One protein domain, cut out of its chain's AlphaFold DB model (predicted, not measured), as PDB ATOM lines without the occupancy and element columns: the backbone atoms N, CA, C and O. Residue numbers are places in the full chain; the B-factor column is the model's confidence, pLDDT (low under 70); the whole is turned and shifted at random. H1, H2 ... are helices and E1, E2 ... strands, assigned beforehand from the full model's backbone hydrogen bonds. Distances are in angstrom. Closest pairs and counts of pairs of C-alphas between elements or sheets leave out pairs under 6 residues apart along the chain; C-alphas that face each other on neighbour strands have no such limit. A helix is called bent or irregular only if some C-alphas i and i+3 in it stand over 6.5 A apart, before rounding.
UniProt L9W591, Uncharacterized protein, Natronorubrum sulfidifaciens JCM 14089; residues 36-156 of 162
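What this domain is: This is residues 36 to 156 of the 162 residues of an uncharacterized protein of Natronorubrum sulfidifaciens JCM 14089 (UniProt L9W591). The domain is a rod in which a strongly twisted sheet of three strands, E1, E4 and E5, has two long helical pieces over one face, H1 and the arm H2b, running opposite ways; the other face is bare. At one end of the rod E1 runs on into a small hairpin, E2 and E3, with the short arm H2a of the bent helix H2 close to it and the long link of residues 59 to 81 looping round that end. The printed part has 121 residues, with two named helices and five named strands in the order H1 H2 E1 E2 E3 E4 E5; the class is mixed, helices and strands. The larger sheet has the order E1, E4, E5 and is antiparallel, as is the pair E2 and E3. The whole is only just compact, close to loose, with a radius of gyration of the C-alphas of 16.1 A, and spans 51 by 22 by 22 A.

How they stand to each other: H1, residues 36 to 58, is on the sheet of E1, residues 113 to 120, E4, residues 136 to 143, and E5, residues 148 to 155, in two layers, a helix on one face of a sheet. The closest C-alphas of H1 and E5 are those of Thr 49 and Val 155, 5.5 A apart. H2, residues 82 to 107, was assigned as one helix by its hydrogen bonds but is bent, with C-alphas 89 and 92 at 6.6 A; its arms are H2a, residues 82 to 89, and H2b, residues 92 to 107, at a steep tilt of 36 degrees, only just past shallow. H1 touches H2b with residues 51 to 56 alone, closest at the C-alphas of Leu 56 and Ala 92, 6.4 A; they run opposite ways at a shallow tilt of 34 degrees, only just short of steep. H2b is on the same face of the sheet as H1, over E1 at a height over the sheet of 7.1 A, and runs along the strands. N 118 and O 139 of E1 and E4 are within hydrogen-bond range at 2.9 A, as are N 140 and O 151 of E4 and E5 at 2.7 A. E2, residues 123 to 126, and E3, residues 129 to 132, form a hairpin, with N 124 and O 131 at 2.8 A; the closest C-alphas of H2a and E3 are those of Ala 84 and Val 130, 6.4 A apart. In H1, H2a and H2b every O i to N i+4 pair is within hydrogen-bond range.

Where its parts are: H1 begins at C-alpha 36, (-9.516, -40.748, -36.477), and is 32.8 A long from first to last C-alpha. H2a is 10.5 A long and H2b 21.8 A, ending at C-alpha 107, (-18.233, -30.304, -45.934). E1 measures 21.0 A, E4 22.6 A and E5 22.0 A, while E2 and E3 have four residues each. E5 ends at C-alpha 155, (-26.511, -27.237, -27.710).

The domain as a whole: The two C-alphas farthest apart, those of Gln 36 and Gly 73, are 53.1 A apart. The printed part has no cut. The link from H1 to H2 is long, 23 residues, and in it residues 66 to 67 pair antiparallel with residues 129 to 130 of E3; the other links are tight. The mean pLDDT of the printed part is 77.5, and residues 36 to 40, 62 to 83, 111 to 112 and 145 to 146 are under 70.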
ATOM      1  N   GLN A  36      -9.502 -41.958 -35.641       48.31
ATOM      2  CA  GLN A  36      -9.516 -40.748 -36.477       48.31
ATOM      3  C   GLN A  36     -10.943 -40.296 -36.810       48.31
ATOM      4  O   GLN A  36     -11.211 -39.100 -36.842       48.31
ATOM      5  N   SER A  37     -11.877 -41.232 -37.012       51.47
ATOM      6  CA  SER A  37     -13.286 -40.881 -37.233       51.47
ATOM      7  C   SER A  37     -13.939 -40.306 -35.981       51.47
ATOM      8  O   SER A  37     -14.722 -39.382 -36.121       51.47
ATOM      9  N   ALA A  38     -13.594 -40.779 -34.774       57.12
ATOM     10  CA  ALA A  38     -14.084 -40.179 -33.532       57.12
ATOM     11  C   ALA A  38     -13.526 -38.769 -33.342       57.12
ATOM     12  O   ALA A  38     -14.304 -37.867 -33.110       57.12
ATOM     13  N   THR A  39     -12.224 -38.543 -33.556       62.53
ATOM     14  CA  THR A  39     -11.660 -37.183 -33.456       62.53
ATOM     15  C   THR A  39     -12.209 -36.229 -34.517       62.53
ATOM     16  O   THR A  39     -12.351 -35.042 -34.245       62.53
ATOM     17  N   THR A  40     -12.527 -36.721 -35.718       68.44
ATOM     18  CA  THR A  40     -13.150 -35.887 -36.760       68.44
ATOM     19  C   THR A  40     -14.627 -35.634 -36.461       68.44
ATOM     20  O   THR A  40     -15.080 -34.510 -36.620       68.44
ATOM     21  N   ALA A  41     -15.362 -36.644 -35.983       70.12
ATOM     22  CA  ALA A  41     -16.746 -36.489 -35.545       70.12
ATOM     23  C   ALA A  41     -16.843 -35.539 -34.347       70.12
ATOM     24  O   ALA A  41     -17.584 -34.580 -34.435       70.12
ATOM     25  N   GLU A  42     -16.020 -35.707 -33.308       75.00
ATOM     26  CA  GLU A  42     -15.952 -34.804 -32.148       75.00
ATOM     27  C   GLU A  42     -15.617 -33.362 -32.563       75.00
ATOM     28  O   GLU A  42     -16.190 -32.416 -32.028       75.00
ATOM     29  N   ALA A  43     -14.711 -33.166 -33.530       81.44
ATOM     30  CA  ALA A  43     -14.411 -31.834 -34.054       81.44
ATOM     31  C   ALA A  43     -15.604 -31.234 -34.815       81.44
ATOM     32  O   ALA A  43     -15.937 -30.074 -34.603       81.44
ATOM     33  N   THR A  44     -16.273 -32.020 -35.661       81.94
ATOM     34  CA  THR A  44     -17.474 -31.585 -36.383       81.94
ATOM     35  C   THR A  44     -18.645 -31.315 -35.443       81.94
ATOM     36  O   THR A  44     -19.325 -30.311 -35.604       81.94
ATOM     37  N   GLU A  45     -18.875 -32.174 -34.453       85.19
ATOM     38  CA  GLU A  45     -19.886 -31.982 -33.411       85.19
ATOM     39  C   GLU A  45     -19.628 -30.665 -32.680       85.19
ATOM     40  O   GLU A  45     -20.544 -29.864 -32.526       85.19
ATOM     41  N   LEU A  46     -18.374 -30.388 -32.308       86.50
ATOM     42  CA  LEU A  46     -17.993 -29.132 -31.667       86.50
ATOM     43  C   LEU A  46     -18.222 -27.916 -32.577       86.50
ATOM     44  O   LEU A  46     -18.736 -26.901 -32.111       86.50
ATOM     45  N   GLU A  47     -17.852 -28.002 -33.856       88.25
ATOM     46  CA  GLU A  47     -18.067 -26.932 -34.839       88.25
ATOM     47  C   GLU A  47     -19.556 -26.654 -35.073       88.25
ATOM     48  O   GLU A  47     -19.960 -25.493 -35.096       88.25
ATOM     49  N   VAL A  48     -20.370 -27.704 -35.216       89.06
ATOM     50  CA  VAL A  48     -21.825 -27.595 -35.379       89.06
ATOM     51  C   VAL A  48     -22.459 -27.024 -34.118       89.06
ATOM     52  O   VAL A  48     -23.210 -26.063 -34.214       89.06
ATOM     53  N   THR A  49     -22.102 -27.544 -32.943       90.12
ATOM     54  CA  THR A  49     -22.613 -27.064 -31.650       90.12
ATOM     55  C   THR A  49     -22.308 -25.581 -31.465       90.12
ATOM     56  O   THR A  49     -23.197 -24.812 -31.126       90.12
ATOM     57  N   GLN A  50     -21.074 -25.145 -31.737       90.31
ATOM     58  CA  GLN A  50     -20.711 -23.726 -31.645       90.31
ATOM     59  C   GLN A  50     -21.415 -22.877 -32.704       90.31
ATOM     60  O   GLN A  50     -21.854 -21.772 -32.404       90.31
ATOM     61  N   GLY A  51     -21.524 -23.383 -33.936       89.81
ATOM     62  CA  GLY A  51     -22.226 -22.703 -35.019       89.81
ATOM     63  C   GLY A  51     -23.687 -22.447 -34.667       89.81
ATOM     64  O   GLY A  51     -24.123 -21.301 -34.721       89.81
ATOM     65  N   VAL A  52     -24.399 -23.491 -34.235       90.44
ATOM     66  CA  VAL A  52     -25.798 -23.417 -33.796       90.44
ATOM     67  C   VAL A  52     -25.931 -22.541 -32.553       90.44
ATOM     68  O   VAL A  52     -26.763 -21.644 -32.558       90.44
ATOM     69  N   ALA A  53     -25.072 -22.688 -31.540       89.44
ATOM     70  CA  ALA A  53     -25.100 -21.823 -30.356       89.44
ATOM     71  C   ALA A  53     -24.980 -20.333 -30.721       89.44
ATOM     72  O   ALA A  53     -25.676 -19.503 -30.153       89.44
ATOM     73  N   CYS A  54     -24.159 -19.982 -31.714       90.50
ATOM     74  CA  CYS A  54     -24.066 -18.604 -32.197       90.50
ATOM     75  C   CYS A  54     -25.266 -18.147 -33.040       90.50
ATOM     76  O   CYS A  54     -25.497 -16.943 -33.155       90.50
ATOM     77  N   VAL A  55     -26.021 -19.066 -33.652       89.75
ATOM     78  CA  VAL A  55     -27.339 -18.736 -34.215       89.75
ATOM     79  C   VAL A  55     -28.294 -18.379 -33.078       89.75
ATOM     80  O   VAL A  55     -28.903 -17.317 -33.118       89.75
ATOM     81  N   LEU A  56     -28.349 -19.210 -32.037       87.62
ATOM     82  CA  LEU A  56     -29.228 -19.005 -30.884       87.62
ATOM     83  C   LEU A  56     -28.908 -17.719 -30.114       87.62
ATOM     84  O   LEU A  56     -29.821 -16.983 -29.757       87.62
ATOM     85  N   ASP A  57     -27.628 -17.421 -29.890       86.44
ATOM     86  CA  ASP A  57     -27.186 -16.177 -29.243       86.44
ATOM     87  C   ASP A  57     -27.610 -14.936 -30.042       86.44
ATOM     88  O   ASP A  57     -28.100 -13.962 -29.479       86.44
ATOM     89  N   ARG A  58     -27.487 -14.990 -31.372       85.88
ATOM     90  CA  ARG A  58     -27.863 -13.888 -32.265       85.88
ATOM     91  C   ARG A  58     -29.367 -13.646 -32.335       85.88
ATOM     92  O   ARG A  58     -29.764 -12.492 -32.454       85.88
ATOM     93  N   GLU A  59     -30.170 -14.703 -32.288       83.44
ATOM     94  CA  GLU A  59     -31.634 -14.604 -32.228       83.44
ATOM     95  C   GLU A  59     -32.135 -14.343 -30.791       83.44
ATOM     96  O   GLU A  59     -33.307 -14.544 -30.491       83.44
ATOM     97  N   ASP A  60     -31.241 -13.913 -29.887       76.25
ATOM     98  CA  ASP A  60     -31.502 -13.593 -28.479       76.25
ATOM     99  C   ASP A  60     -32.115 -14.749 -27.655       76.25
ATOM    100  O   ASP A  60     -32.508 -14.565 -26.498       76.25
ATOM    101  N   MET A  61     -32.092 -15.980 -28.180       73.19
ATOM    102  CA  MET A  61     -32.588 -17.184 -27.501       73.19
ATOM    103  C   MET A  61     -31.767 -17.513 -26.244       73.19
ATOM    104  O   MET A  61     -32.275 -18.146 -25.321       73.19
ATOM    105  N   ALA A  62     -30.519 -17.038 -26.168       64.50
ATOM    106  CA  ALA A  62     -29.652 -17.178 -24.998       64.50
ATOM    107  C   ALA A  62     -30.056 -16.283 -23.810       64.50
ATOM    108  O   ALA A  62     -29.717 -16.588 -22.667       64.50
ATOM    109  N   SER A  63     -30.741 -15.157 -24.053       58.78
ATOM    110  CA  SER A  63     -30.829 -14.063 -23.072       58.78
ATOM    111  C   SER A  63     -32.204 -13.845 -22.431       58.78
ATOM    112  O   SER A  63     -32.323 -13.000 -21.538       58.78
ATOM    113  N   GLY A  64     -33.221 -14.633 -22.791       59.03
ATOM    114  CA  GLY A  64     -34.521 -14.577 -22.107       59.03
ATOM    115  C   GLY A  64     -35.757 -14.825 -22.965       59.03
ATOM    116  O   GLY A  64     -36.849 -14.467 -22.529       59.03
ATOM    117  N   GLY A  65     -35.593 -15.442 -24.136       61.59
ATOM    118  CA  GLY A  65     -36.686 -15.776 -25.042       61.59
ATOM    119  C   GLY A  65     -37.091 -14.633 -25.961       61.59
ATOM    120  O   GLY A  65     -36.724 -13.474 -25.758       61.59
ATOM    121  N   VAL A  66     -37.860 -14.979 -26.989       66.25
ATOM    122  CA  VAL A  66     -38.385 -14.010 -27.944       66.25
ATOM    123  C   VAL A  66     -39.776 -13.579 -27.512       66.25
ATOM    124  O   VAL A  66     -40.660 -14.394 -27.233       66.25
ATOM    125  N   SER A  67     -39.963 -12.264 -27.456       63.81
ATOM    126  CA  SER A  67     -41.276 -11.671 -27.257       63.81
ATOM    127  C   SER A  67     -42.074 -11.866 -28.535       63.81
ATOM    128  O   SER A  67     -41.754 -11.263 -29.562       63.81
ATOM    129  N   ILE A  68     -43.119 -12.690 -28.487       62.19
ATOM    130  CA  ILE A  68     -44.007 -12.827 -29.636       62.19
ATOM    131  C   ILE A  68     -44.947 -11.626 -29.627       62.19
ATOM    132  O   ILE A  68     -46.052 -11.628 -29.084       62.19
ATOM    133  N   GLU A  69     -44.476 -10.542 -30.236       58.56
ATOM    134  CA  GLU A  69     -45.295  -9.375 -30.513       58.56
ATOM    135  C   GLU A  69     -46.306  -9.727 -31.608       58.56
ATOM    136  O   GLU A  69     -46.046  -9.449 -32.772       58.56
ATOM    137  N   ASN A  70     -47.443 -10.339 -31.241       52.44
ATOM    138  CA  ASN A  70     -48.651 -10.508 -32.069       52.44
ATOM    139  C   ASN A  70     -48.342 -10.575 -33.580       52.44
ATOM    140  O   ASN A  70     -48.772  -9.718 -34.360       52.44
ATOM    141  N   ILE A  71     -47.536 -11.557 -33.987       54.16
ATOM    142  CA  ILE A  71     -47.255 -11.773 -35.401       54.16
ATOM    143  C   ILE A  71     -48.596 -12.245 -35.983       54.16
ATOM    144  O   ILE A  71     -49.157 -13.247 -35.561       54.16
ATOM    145  N   ASP A  72     -49.195 -11.402 -36.826       53.25
ATOM    146  CA  ASP A  72     -50.497 -11.590 -37.485       53.25
ATOM    147  C   ASP A  72     -51.793 -11.389 -36.673       53.25
ATOM    148  O   ASP A  72     -52.883 -11.727 -37.143       53.25
ATOM    149  N   GLY A  73     -51.744 -10.727 -35.511       50.06
ATOM    150  CA  GLY A  73     -52.965 -10.352 -34.775       50.06
ATOM    151  C   GLY A  73     -53.756 -11.539 -34.213       50.06
ATOM    152  O   GLY A  73     -54.947 -11.395 -33.909       50.06
ATOM    153  N   ASN A  74     -53.108 -12.700 -34.105       49.19
ATOM    154  CA  ASN A  74     -53.586 -13.833 -33.337       49.19
ATOM    155  C   ASN A  74     -53.043 -13.689 -31.910       49.19
ATOM    156  O   ASN A  74     -51.835 -13.706 -31.687       49.19
ATOM    157  N   GLU A  75     -53.946 -13.495 -30.953       55.53
ATOM    158  CA  GLU A  75     -53.603 -13.519 -29.536       55.53
ATOM    159  C   GLU A  75     -53.087 -14.923 -29.214       55.53
ATOM    160  O   GLU A  75     -53.838 -15.891 -29.343       55.53
ATOM    161  N   LEU A  76     -51.808 -15.034 -28.843       56.66
ATOM    162  CA  LEU A  76     -51.276 -16.250 -28.248       56.66
ATOM    163  C   LEU A  76     -52.059 -16.505 -26.967       56.66
ATOM    164  O   LEU A  76     -51.847 -15.871 -25.937       56.66
ATOM    165  N   THR A  77     -53.031 -17.397 -27.044       52.88
ATOM    166  CA  THR A  77     -53.618 -17.986 -25.851       52.88
ATOM    167  C   THR A  77     -52.717 -19.140 -25.430       52.88
ATOM    168  O   THR A  77     -52.267 -19.871 -26.309       52.88
ATOM    169  N   ASP A  78     -52.519 -19.349 -24.124       52.47
ATOM    170  CA  ASP A  78     -51.738 -20.443 -23.496       52.47
ATOM    171  C   ASP A  78     -52.047 -21.880 -24.011       52.47
ATOM    172  O   ASP A  78     -51.450 -22.856 -23.562       52.47
ATOM    173  N   ASP A  79     -53.007 -22.027 -24.925       54.56
ATOM    174  CA  ASP A  79     -53.532 -23.262 -25.497       54.56
ATOM    175  C   ASP A  79     -53.004 -23.588 -26.918       54.56
ATOM    176  O   ASP A  79     -53.440 -24.595 -27.482       54.56
ATOM    177  N   ASP A  80     -52.102 -22.787 -27.510       60.50
ATOM    178  CA  ASP A  80     -51.585 -23.021 -28.875       60.50
ATOM    179  C   ASP A  80     -50.052 -23.231 -28.932       60.50
ATOM    180  O   ASP A  80     -49.293 -22.289 -29.174       60.50
ATOM    181  N   PRO A  81     -49.567 -24.468 -28.704       60.53
ATOM    182  CA  PRO A  81     -48.145 -24.794 -28.799       60.53
ATOM    183  C   PRO A  81     -47.608 -24.761 -30.241       60.53
ATOM    184  O   PRO A  81     -46.392 -24.755 -30.418       60.53
ATOM    185  N   GLU A  82     -48.470 -24.736 -31.268       69.25
ATOM    186  CA  GLU A  82     -48.024 -24.671 -32.668       69.25
ATOM    187  C   GLU A  82     -47.442 -23.288 -32.990       69.25
ATOM    188  O   GLU A  82     -46.465 -23.191 -33.722       69.25
ATOM    189  N   ALA A  83     -47.944 -22.223 -32.359       69.19
ATOM    190  CA  ALA A  83     -47.472 -20.865 -32.616       69.19
ATOM    191  C   ALA A  83     -46.021 -20.607 -32.155       69.19
ATOM    192  O   ALA A  83     -45.322 -19.787 -32.751       69.19
ATOM    193  N   ALA A  84     -45.553 -21.309 -31.116       73.88
ATOM    194  CA  ALA A  84     -44.150 -21.260 -30.700       73.88
ATOM    195  C   ALA A  84     -43.239 -21.959 -31.721       73.88
ATOM    196  O   ALA A  84     -42.175 -21.437 -32.051       73.88
ATOM    197  N   ASN A  85     -43.689 -23.098 -32.258       78.44
ATOM    198  CA  ASN A  85     -42.962 -23.834 -33.287       78.44
ATOM    199  C   ASN A  85     -42.920 -23.067 -34.617       78.44
ATOM    200  O   ASN A  85     -41.859 -22.942 -35.212       78.44
ATOM    201  N   ASP A  86     -44.041 -22.488 -35.049       78.25
ATOM    202  CA  ASP A  86     -44.098 -21.668 -36.266       78.25
ATOM    203  C   ASP A  86     -43.178 -20.442 -36.157       78.25
ATOM    204  O   ASP A  86     -42.452 -20.105 -37.092       78.25
ATOM    205  N   HIS A  87     -43.160 -19.783 -34.993       78.00
ATOM    206  CA  HIS A  87     -42.260 -18.655 -34.760       78.00
ATOM    207  C   HIS A  87     -40.784 -19.066 -34.792       78.00
ATOM    208  O   HIS A  87     -39.946 -18.331 -35.319       78.00
ATOM    209  N   TRP A  88     -40.461 -20.224 -34.222       84.06
ATOM    210  CA  TRP A  88     -39.122 -20.789 -34.292       84.06
ATOM    211  C   TRP A  88     -38.698 -21.067 -35.731       84.06
ATOM    212  O   TRP A  88     -37.628 -20.608 -36.135       84.06
ATOM    213  N   ASP A  89     -39.548 -21.746 -36.505       84.81
ATOM    214  CA  ASP A  89     -39.288 -22.077 -37.906       84.81
ATOM    215  C   ASP A  89     -39.023 -20.810 -38.735       84.81
ATOM    216  O   ASP A  89     -38.133 -20.806 -39.581       84.81
ATOM    217  N   ASP A  90     -39.706 -19.699 -38.441       82.44
ATOM    218  CA  ASP A  90     -39.496 -18.404 -39.104       82.44
ATOM    219  C   ASP A  90     -38.266 -17.612 -38.603       82.44
ATOM    220  O   ASP A  90     -37.877 -16.621 -39.234       82.44
ATOM    221  N   THR A  91     -37.648 -18.007 -37.485       83.38
ATOM    222  CA  THR A  91     -36.523 -17.294 -36.849       83.38
ATOM    223  C   THR A  91     -35.274 -18.170 -36.729       83.38
ATOM    224  O   THR A  91     -34.542 -18.355 -37.705       83.38
ATOM    225  N   ALA A  92     -34.997 -18.703 -35.537       85.38
ATOM    226  CA  ALA A  92     -33.809 -19.499 -35.265       85.38
ATOM    227  C   ALA A  92     -33.795 -20.805 -36.073       85.38
ATOM    228  O   ALA A  92     -32.727 -21.177 -36.557       85.38
ATOM    229  N   GLY A  93     -34.950 -21.439 -36.298       86.94
ATOM    230  CA  GLY A  93     -35.101 -22.621 -37.150       86.94
ATOM    231  C   GLY A  93     -34.640 -22.358 -38.587       86.94
ATOM    232  O   GLY A  93     -33.694 -22.993 -39.051       86.94
ATOM    233  N   ALA A  94     -35.188 -21.341 -39.264       88.38
ATOM    234  CA  ALA A  94     -34.756 -20.954 -40.618       88.38
ATOM    235  C   ALA A  94     -33.254 -20.620 -40.712       88.38
ATOM    236  O   ALA A  94     -32.581 -20.901 -41.717       88.38
ATOM    237  N   GLU A  95     -32.694 -20.003 -39.673       89.69
ATOM    238  CA  GLU A  95     -31.271 -19.679 -39.610       89.69
ATOM    239  C   GLU A  95     -30.401 -20.928 -39.377       89.69
ATOM    240  O   GLU A  95     -29.323 -21.040 -39.975       89.69
ATOM    241  N   ILE A  96     -30.866 -21.893 -38.578       89.94
ATOM    242  CA  ILE A  96     -30.233 -23.208 -38.398       89.94
ATOM    243  C   ILE A  96     -30.292 -24.011 -39.700       89.94
ATOM    244  O   ILE A  96     -29.270 -24.571 -40.103       89.94
ATOM    245  N   GLU A  97     -31.414 -24.006 -40.421       90.94
ATOM    246  CA  GLU A  97     -31.525 -24.628 -41.746       90.94
ATOM    247  C   GLU A  97     -30.529 -24.006 -42.735       90.94
ATOM    248  O   GLU A  97     -29.791 -24.705 -43.440       90.94
ATOM    249  N   THR A  98     -30.431 -22.675 -42.740       92.00
ATOM    250  CA  THR A  98     -29.469 -21.942 -43.571       92.00
ATOM    251  C   THR A  98     -28.026 -22.300 -43.207       92.00
ATOM    252  O   THR A  98     -27.189 -22.508 -44.097       92.00
ATOM    253  N   PHE A  99     -27.711 -22.397 -41.914       90.94
ATOM    254  CA  PHE A  99     -26.413 -22.860 -41.427       90.94
ATOM    255  C   PHE A  99     -26.132 -24.302 -41.869       90.94
ATOM    256  O   PHE A  99     -25.053 -24.572 -42.398       90.94
ATOM    257  N   SER A 100     -27.102 -25.204 -41.721       90.12
ATOM    258  CA  SER A 100     -27.030 -26.611 -42.126       90.12
ATOM    259  C   SER A 100     -26.690 -26.750 -43.606       90.12
ATOM    260  O   SER A 100     -25.753 -27.464 -43.975       90.12
ATOM    261  N   ASP A 101     -27.352 -25.977 -44.466       90.56
ATOM    262  CA  ASP A 101     -27.090 -25.948 -45.903       90.56
ATOM    263  C   ASP A 101     -25.678 -25.457 -46.242       90.56
ATOM    264  O   ASP A 101     -24.983 -26.050 -47.081       90.56
ATOM    265  N   GLN A 102     -25.229 -24.389 -45.582       89.62
ATOM    266  CA  GLN A 102     -23.881 -23.854 -45.767       89.62
ATOM    267  C   GLN A 102     -22.816 -24.839 -45.283       89.62
ATOM    268  O   GLN A 102     -21.844 -25.090 -46.002       89.62
ATOM    269  N   TYR A 103     -23.009 -25.429 -44.103       86.88
ATOM    270  CA  TYR A 103     -22.087 -26.385 -43.502       86.88
ATOM    271  C   TYR A 103     -22.008 -27.669 -44.332       86.88
ATOM    272  O   TYR A 103     -20.914 -28.145 -44.646       86.88
ATOM    273  N   ARG A 104     -23.148 -28.185 -44.807       87.19
ATOM    274  CA  ARG A 104     -23.209 -29.308 -45.750       87.19
ATOM    275  C   ARG A 104     -22.448 -29.012 -47.034       87.19
ATOM    276  O   ARG A 104     -21.679 -29.848 -47.496       87.19
ATOM    277  N   ASN A 105     -22.625 -27.832 -47.626       86.38
ATOM    278  CA  ASN A 105     -21.910 -27.467 -48.850       86.38
ATOM    279  C   ASN A 105     -20.394 -27.332 -48.609       86.38
ATOM    280  O   ASN A 105     -19.589 -27.802 -49.414       86.38
ATOM    281  N   ALA A 106     -19.993 -26.753 -47.475       85.44
ATOM    282  CA  ALA A 106     -18.590 -26.634 -47.080       85.44
ATOM    283  C   ALA A 106     -17.937 -28.001 -46.810       85.44
ATOM    284  O   ALA A 106     -16.766 -28.207 -47.134       85.44
ATOM    285  N   THR A 107     -18.700 -28.951 -46.267       81.69
ATOM    286  CA  THR A 107     -18.233 -30.304 -45.934       81.69
ATOM    287  C   THR A 107     -18.535 -31.348 -47.009       81.69
ATOM    288  O   THR A 107     -18.111 -32.492 -46.869       81.69
ATOM    289  N   ALA A 108     -19.150 -30.971 -48.137       78.69
ATOM    290  CA  ALA A 108     -19.530 -31.883 -49.224       78.69
ATOM    291  C   ALA A 108     -18.348 -32.666 -49.828       78.69
ATOM    292  O   ALA A 108     -18.527 -33.726 -50.432       78.69
ATOM    293  N   HIS A 109     -17.130 -32.139 -49.689       77.69
ATOM    294  CA  HIS A 109     -15.892 -32.787 -50.124       77.69
ATOM    295  C   HIS A 109     -15.040 -33.333 -48.966       77.69
ATOM    296  O   HIS A 109     -14.007 -33.961 -49.213       77.69
ATOM    297  N   SER A 110     -15.469 -33.109 -47.727       72.88
ATOM    298  CA  SER A 110     -14.833 -33.591 -46.502       72.88
ATOM    299  C   SER A 110     -15.412 -34.948 -46.098       72.88
ATOM    300  O   SER A 110     -16.478 -35.357 -46.556       72.88
ATOM    301  N   ARG A 111     -14.667 -35.704 -45.287       69.12
ATOM    302  CA  ARG A 111     -15.105 -37.007 -44.775       69.12
ATOM    303  C   ARG A 111     -14.827 -37.099 -43.276       69.12
ATOM    304  O   ARG A 111     -13.656 -36.965 -42.920       69.12
ATOM    305  N   PRO A 112     -15.842 -37.384 -42.437       68.00
ATOM    306  CA  PRO A 112     -17.269 -37.552 -42.767       68.00
ATOM    307  C   PRO A 112     -17.920 -36.255 -43.291       68.00
ATOM    308  O   PRO A 112     -17.433 -35.166 -42.999       68.00
ATOM    309  N   ALA A 113     -18.980 -36.379 -44.098       77.19
ATOM    310  CA  ALA A 113     -19.771 -35.236 -44.563       77.19
ATOM    311  C   ALA A 113     -21.049 -35.130 -43.724       77.19
ATOM    312  O   ALA A 113     -21.735 -36.136 -43.526       77.19
ATOM    313  N   VAL A 114     -21.371 -33.929 -43.246       81.62
ATOM    314  CA  VAL A 114     -22.660 -33.665 -42.594       81.62
ATOM    315  C   VAL A 114     -23.700 -33.464 -43.684       81.62
ATOM    316  O   VAL A 114     -23.492 -32.672 -44.601       81.62
ATOM    317  N   VAL A 115     -24.801 -34.210 -43.618       80.56
ATOM    318  CA  VAL A 115     -25.853 -34.182 -44.650       80.56
ATOM    319  C   VAL A 115     -27.154 -33.548 -44.178       80.56
ATOM    320  O   VAL A 115     -27.921 -33.076 -45.023       80.56
ATOM    321  N   ALA A 116     -27.377 -33.529 -42.868       83.12
ATOM    322  CA  ALA A 116     -28.490 -32.855 -42.220       83.12
ATOM    323  C   ALA A 116     -28.098 -32.477 -40.788       83.12
ATOM    324  O   ALA A 116     -27.288 -33.167 -40.158       83.12
ATOM    325  N   ILE A 117     -28.672 -31.376 -40.331       87.25
ATOM    326  CA  ILE A 117     -28.659 -30.892 -38.957       87.25
ATOM    327  C   ILE A 117     -30.125 -30.573 -38.709       87.25
ATOM    328  O   ILE A 117     -30.646 -29.674 -39.364       87.25
ATOM    329  N   ASP A 118     -30.767 -31.386 -37.882       87.62
ATOM    330  CA  ASP A 118     -32.184 -31.290 -37.552       87.62
ATOM    331  C   ASP A 118     -32.287 -30.840 -36.092       87.62
ATOM    332  O   ASP A 118     -31.699 -31.472 -35.211       87.62
ATOM    333  N   ASP A 119     -32.972 -29.741 -35.832       87.56
ATOM    334  CA  ASP A 119     -33.228 -29.227 -34.490       87.56
ATOM    335  C   ASP A 119     -34.555 -29.758 -33.922       87.56
ATOM    336  O   ASP A 119     -35.495 -30.063 -34.651       87.56
ATOM    337  N   ASP A 120     -34.592 -29.932 -32.602       87.06
ATOM    338  CA  ASP A 120     -35.758 -30.371 -31.834       87.06
ATOM    339  C   ASP A 120     -35.855 -29.456 -30.600       87.06
ATOM    340  O   ASP A 120     -35.294 -29.767 -29.542       87.06
ATOM    341  N   PRO A 121     -36.425 -28.244 -30.753       84.31
ATOM    342  CA  PRO A 121     -36.531 -27.297 -29.654       84.31
ATOM    343  C   PRO A 121     -37.648 -27.692 -28.685       84.31
ATOM    344  O   PRO A 121     -38.765 -28.020 -29.088       84.31
ATOM    345  N   ASP A 122     -37.359 -27.587 -27.390       83.94
ATOM    346  CA  ASP A 122     -38.372 -27.654 -26.338       83.94
ATOM    347  C   ASP A 122     -38.640 -26.236 -25.825       83.94
ATOM    348  O   ASP A 122     -37.702 -25.486 -25.538       83.94
ATOM    349  N   PHE A 123     -39.911 -25.842 -25.742       81.31
ATOM    350  CA  PHE A 123     -40.307 -24.473 -25.411       81.31
ATOM    351  C   PHE A 123     -41.168 -24.415 -24.157       81.31
ATOM    352  O   PHE A 123     -42.109 -25.189 -23.968       81.31
ATOM    353  N   ILE A 124     -40.921 -23.386 -23.353       77.62
ATOM    354  CA  ILE A 124     -41.798 -22.948 -22.272       77.62
ATOM    355  C   ILE A 124     -42.344 -21.552 -22.571       77.62
ATOM    356  O   ILE A 124     -41.652 -20.677 -23.094       77.62
ATOM    357  N   LEU A 125     -43.605 -21.342 -22.202       75.19
ATOM    358  CA  LEU A 125     -44.264 -20.042 -22.273       75.19
ATOM    359  C   LEU A 125     -44.123 -19.329 -20.922       75.19
ATOM    360  O   LEU A 125     -44.522 -19.875 -19.888       75.19
ATOM    361  N   ASP A 126     -43.580 -18.110 -20.925       75.88
ATOM    362  CA  ASP A 126     -43.562 -17.209 -19.761       75.88
ATOM    363  C   ASP A 126     -44.271 -15.893 -20.103       75.88
ATOM    364  O   ASP A 126     -43.672 -14.918 -20.574       75.88
ATOM    365  N   GLY A 127     -45.590 -15.888 -19.900       75.06
ATOM    366  CA  GLY A 127     -46.459 -14.810 -20.366       75.06
ATOM    367  C   GLY A 127     -46.493 -14.767 -21.894       75.06
ATOM    368  O   GLY A 127     -46.810 -15.767 -22.524       75.06
ATOM    369  N   ASP A 128     -46.132 -13.621 -22.475       72.50
ATOM    370  CA  ASP A 128     -46.098 -13.411 -23.933       72.50
ATOM    371  C   ASP A 128     -44.736 -13.778 -24.570       72.50
ATOM    372  O   ASP A 128     -44.474 -13.449 -25.731       72.50
ATOM    373  N   ASN A 129     -43.830 -14.399 -23.807       73.94
ATOM    374  CA  ASN A 129     -42.507 -14.794 -24.289       73.94
ATOM    375  C   ASN A 129     -42.435 -16.304 -24.520       73.94
ATOM    376  O   ASN A 129     -42.879 -17.090 -23.678       73.94
ATOM    377  N   VAL A 130     -41.793 -16.686 -25.622       76.50
ATOM    378  CA  VAL A 130     -41.373 -18.064 -25.890       76.50
ATOM    379  C   VAL A 130     -39.910 -18.200 -25.507       76.50
ATOM    380  O   VAL A 130     -39.060 -17.457 -26.001       76.50
ATOM    381  N   ILE A 131     -39.617 -19.135 -24.610       77.19
ATOM    382  CA  ILE A 131     -38.274 -19.385 -24.088       77.19
ATOM    383  C   ILE A 131     -37.926 -20.851 -24.357       77.19
ATOM    384  O   ILE A 131     -38.769 -21.725 -24.167       77.19
ATOM    385  N   LEU A 132     -36.689 -21.125 -24.772       81.69
ATOM    386  CA  LEU A 132     -36.169 -22.493 -24.837       81.69
ATOM    387  C   LEU A 132     -36.074 -23.100 -23.429       81.69
ATOM    388  O   LEU A 132     -35.520 -22.477 -22.517       81.69
ATOM    389  N   ASP A 133     -36.573 -24.321 -23.249       83.56
ATOM    390  CA  ASP A 133     -36.459 -25.077 -21.997       83.56
ATOM    391  C   ASP A 133     -35.071 -25.723 -21.869       83.56
ATOM    392  O   ASP A 133     -34.891 -26.936 -21.950       83.56
ATOM    393  N   GLY A 134     -34.053 -24.885 -21.673       84.12
ATOM    394  CA  GLY A 134     -32.670 -25.326 -21.501       84.12
ATOM    395  C   GLY A 134     -31.881 -25.409 -22.808       84.12
ATOM    396  O   GLY A 134     -31.805 -24.430 -23.548       84.12
ATOM    397  N   ASP A 135     -31.211 -26.544 -23.027       86.81
ATOM    398  CA  ASP A 135     -30.339 -26.760 -24.186       86.81
ATOM    399  C   ASP A 135     -31.168 -27.198 -25.406       86.81
ATOM    400  O   ASP A 135     -32.105 -27.983 -25.276       86.81
ATOM    401  N   LEU A 136     -30.795 -26.740 -26.605       87.81
ATOM    402  CA  LEU A 136     -31.420 -27.189 -27.851       87.81
ATOM    403  C   LEU A 136     -30.897 -28.576 -28.227       87.81
ATOM    404  O   LEU A 136     -29.699 -28.742 -28.463       87.81
ATOM    405  N   THR A 137     -31.780 -29.557 -28.380       88.12
ATOM    406  CA  THR A 137     -31.388 -30.860 -28.915       88.12
ATOM    407  C   THR A 137     -31.242 -30.781 -30.437       88.12
ATOM    408  O   THR A 137     -32.162 -30.403 -31.155       88.12
ATOM    409  N   VAL A 138     -30.070 -31.161 -30.949       88.56
ATOM    410  CA  VAL A 138     -29.760 -31.178 -32.385       88.56
ATOM    411  C   VAL A 138     -29.331 -32.574 -32.812       88.56
ATOM    412  O   VAL A 138     -28.442 -33.187 -32.219       88.56
ATOM    413  N   THR A 139     -29.921 -33.077 -33.891       88.62
ATOM    414  CA  THR A 139     -29.548 -34.333 -34.538       88.62
ATOM    415  C   THR A 139     -28.714 -34.062 -35.786       88.62
ATOM    416  O   THR A 139     -29.175 -33.514 -36.779       88.62
ATOM    417  N   ILE A 140     -27.454 -34.484 -35.750       87.81
ATOM    418  CA  ILE A 140     -26.506 -34.383 -36.855       87.81
ATOM    419  C   ILE A 140     -26.463 -35.718 -37.584       87.81
ATOM    420  O   ILE A 140     -26.108 -36.759 -37.017       87.81
ATOM    421  N   THR A 141     -26.771 -35.690 -38.875       86.25
ATOM    422  CA  THR A 141     -26.647 -36.863 -39.733       86.25
ATOM    423  C   THR A 141     -25.336 -36.834 -40.504       86.25
ATOM    424  O   THR A 141     -25.065 -35.910 -41.277       86.25
ATOM    425  N   TYR A 142     -24.554 -37.899 -40.360       82.75
ATOM    426  CA  TYR A 142     -23.288 -38.100 -41.051       82.75
ATOM    427  C   TYR A 142     -23.430 -39.121 -42.171       82.75
ATOM    428  O   TYR A 142     -24.002 -40.199 -41.986       82.75
ATOM    429  N   ASP A 143     -22.826 -38.814 -43.315       79.75
ATOM    430  CA  ASP A 143     -22.655 -39.751 -44.419       79.75
ATOM    431  C   ASP A 143     -21.167 -40.095 -44.600       79.75
ATOM    432  O   ASP A 143     -20.287 -39.228 -44.705       79.75
ATOM    433  N   THR A 144     -20.874 -41.393 -44.603       75.38
ATOM    434  CA  THR A 144     -19.550 -41.966 -44.870       75.38
ATOM    435  C   THR A 144     -19.651 -42.948 -46.039       75.38
ATOM    436  O   THR A 144     -20.742 -43.298 -46.465       75.38
ATOM    437  N   ASN A 145     -18.525 -43.430 -46.586       65.88
ATOM    438  CA  ASN A 145     -18.554 -44.357 -47.739       65.88
ATOM    439  C   ASN A 145     -19.467 -45.567 -47.550       65.88
ATOM    440  O   ASN A 145     -20.035 -46.060 -48.521       65.88
ATOM    441  N   ASP A 146     -19.508 -46.077 -46.324       68.44
ATOM    442  CA  ASP A 146     -20.026 -47.404 -46.038       68.44
ATOM    443  C   ASP A 146     -21.266 -47.347 -45.142       68.44
ATOM    444  O   ASP A 146     -22.041 -48.305 -45.113       68.44
ATOM    445  N   LEU A 147     -21.466 -46.242 -44.409       76.19
ATOM    446  CA  LEU A 147     -22.499 -46.115 -43.385       76.19
ATOM    447  C   LEU A 147     -22.984 -44.666 -43.240       76.19
ATOM    448  O   LEU A 147     -22.183 -43.736 -43.127       76.19
ATOM    449  N   ARG A 148     -24.304 -44.508 -43.148       81.00
ATOM    450  CA  ARG A 148     -24.963 -43.300 -42.646       81.00
ATOM    451  C   ARG A 148     -25.295 -43.521 -41.175       81.00
ATOM    452  O   ARG A 148     -25.821 -44.582 -40.832       81.00
ATOM    453  N   TYR A 149     -24.966 -42.563 -40.320       79.94
ATOM    454  CA  TYR A 149     -25.283 -42.627 -38.893       79.94
ATOM    455  C   TYR A 149     -25.678 -41.252 -38.362       79.94
ATOM    456  O   TYR A 149     -25.320 -40.228 -38.937       79.94
ATOM    457  N   GLU A 150     -26.424 -41.250 -37.263       85.69
ATOM    458  CA  GLU A 150     -26.982 -40.052 -36.639       85.69
ATOM    459  C   GLU A 150     -26.385 -39.877 -35.241       85.69
ATOM    460  O   GLU A 150     -26.073 -40.857 -34.548       85.69
ATOM    461  N   ARG A 151     -26.204 -38.624 -34.831       83.69
ATOM    462  CA  ARG A 151     -25.777 -38.238 -33.488       83.69
ATOM    463  C   ARG A 151     -26.645 -37.111 -32.975       83.69
ATOM    464  O   ARG A 151     -26.771 -36.097 -33.638       83.69
ATOM    465  N   THR A 152     -27.171 -37.291 -31.775       87.88
ATOM    466  CA  THR A 152     -27.908 -36.254 -31.057       87.88
ATOM    467  C   THR A 152     -26.976 -35.586 -30.053       87.88
ATOM    468  O   THR A 152     -26.260 -36.287 -29.328       87.88
ATOM    469  N   VAL A 153     -26.958 -34.257 -30.048       87.31
ATOM    470  CA  VAL A 153     -26.119 -33.414 -29.191       87.31
ATOM    471  C   VAL A 153     -26.973 -32.279 -28.637       87.31
ATOM    472  O   VAL A 153     -27.768 -31.699 -29.369       87.31
ATOM    473  N   ASP A 154     -26.779 -31.959 -27.362       89.88
ATOM    474  CA  ASP A 154     -27.429 -30.824 -26.712       89.88
ATOM    475  C   ASP A 154     -26.561 -29.569 -26.870       89.88
ATOM    476  O   ASP A 154     -25.364 -29.566 -26.558       89.88
ATOM    477  N   VAL A 155     -27.161 -28.507 -27.399       88.62
ATOM    478  CA  VAL A 155     -26.511 -27.237 -27.710       88.62
ATOM    479  C   VAL A 155     -26.950 -26.196 -26.694       88.62
ATOM    480  O   VAL A 155     -28.079 -25.713 -26.717       88.62
ATOM    481  N   ASN A 156     -26.019 -25.804 -25.827       86.44
ATOM    482  CA  ASN A 156     -26.241 -24.685 -24.925       86.44
ATOM    483  C   ASN A 156     -26.179 -23.363 -25.724       86.44
ATOM    484  O   ASN A 156     -25.147 -23.099 -26.353       86.44
TER     485      ASN A 156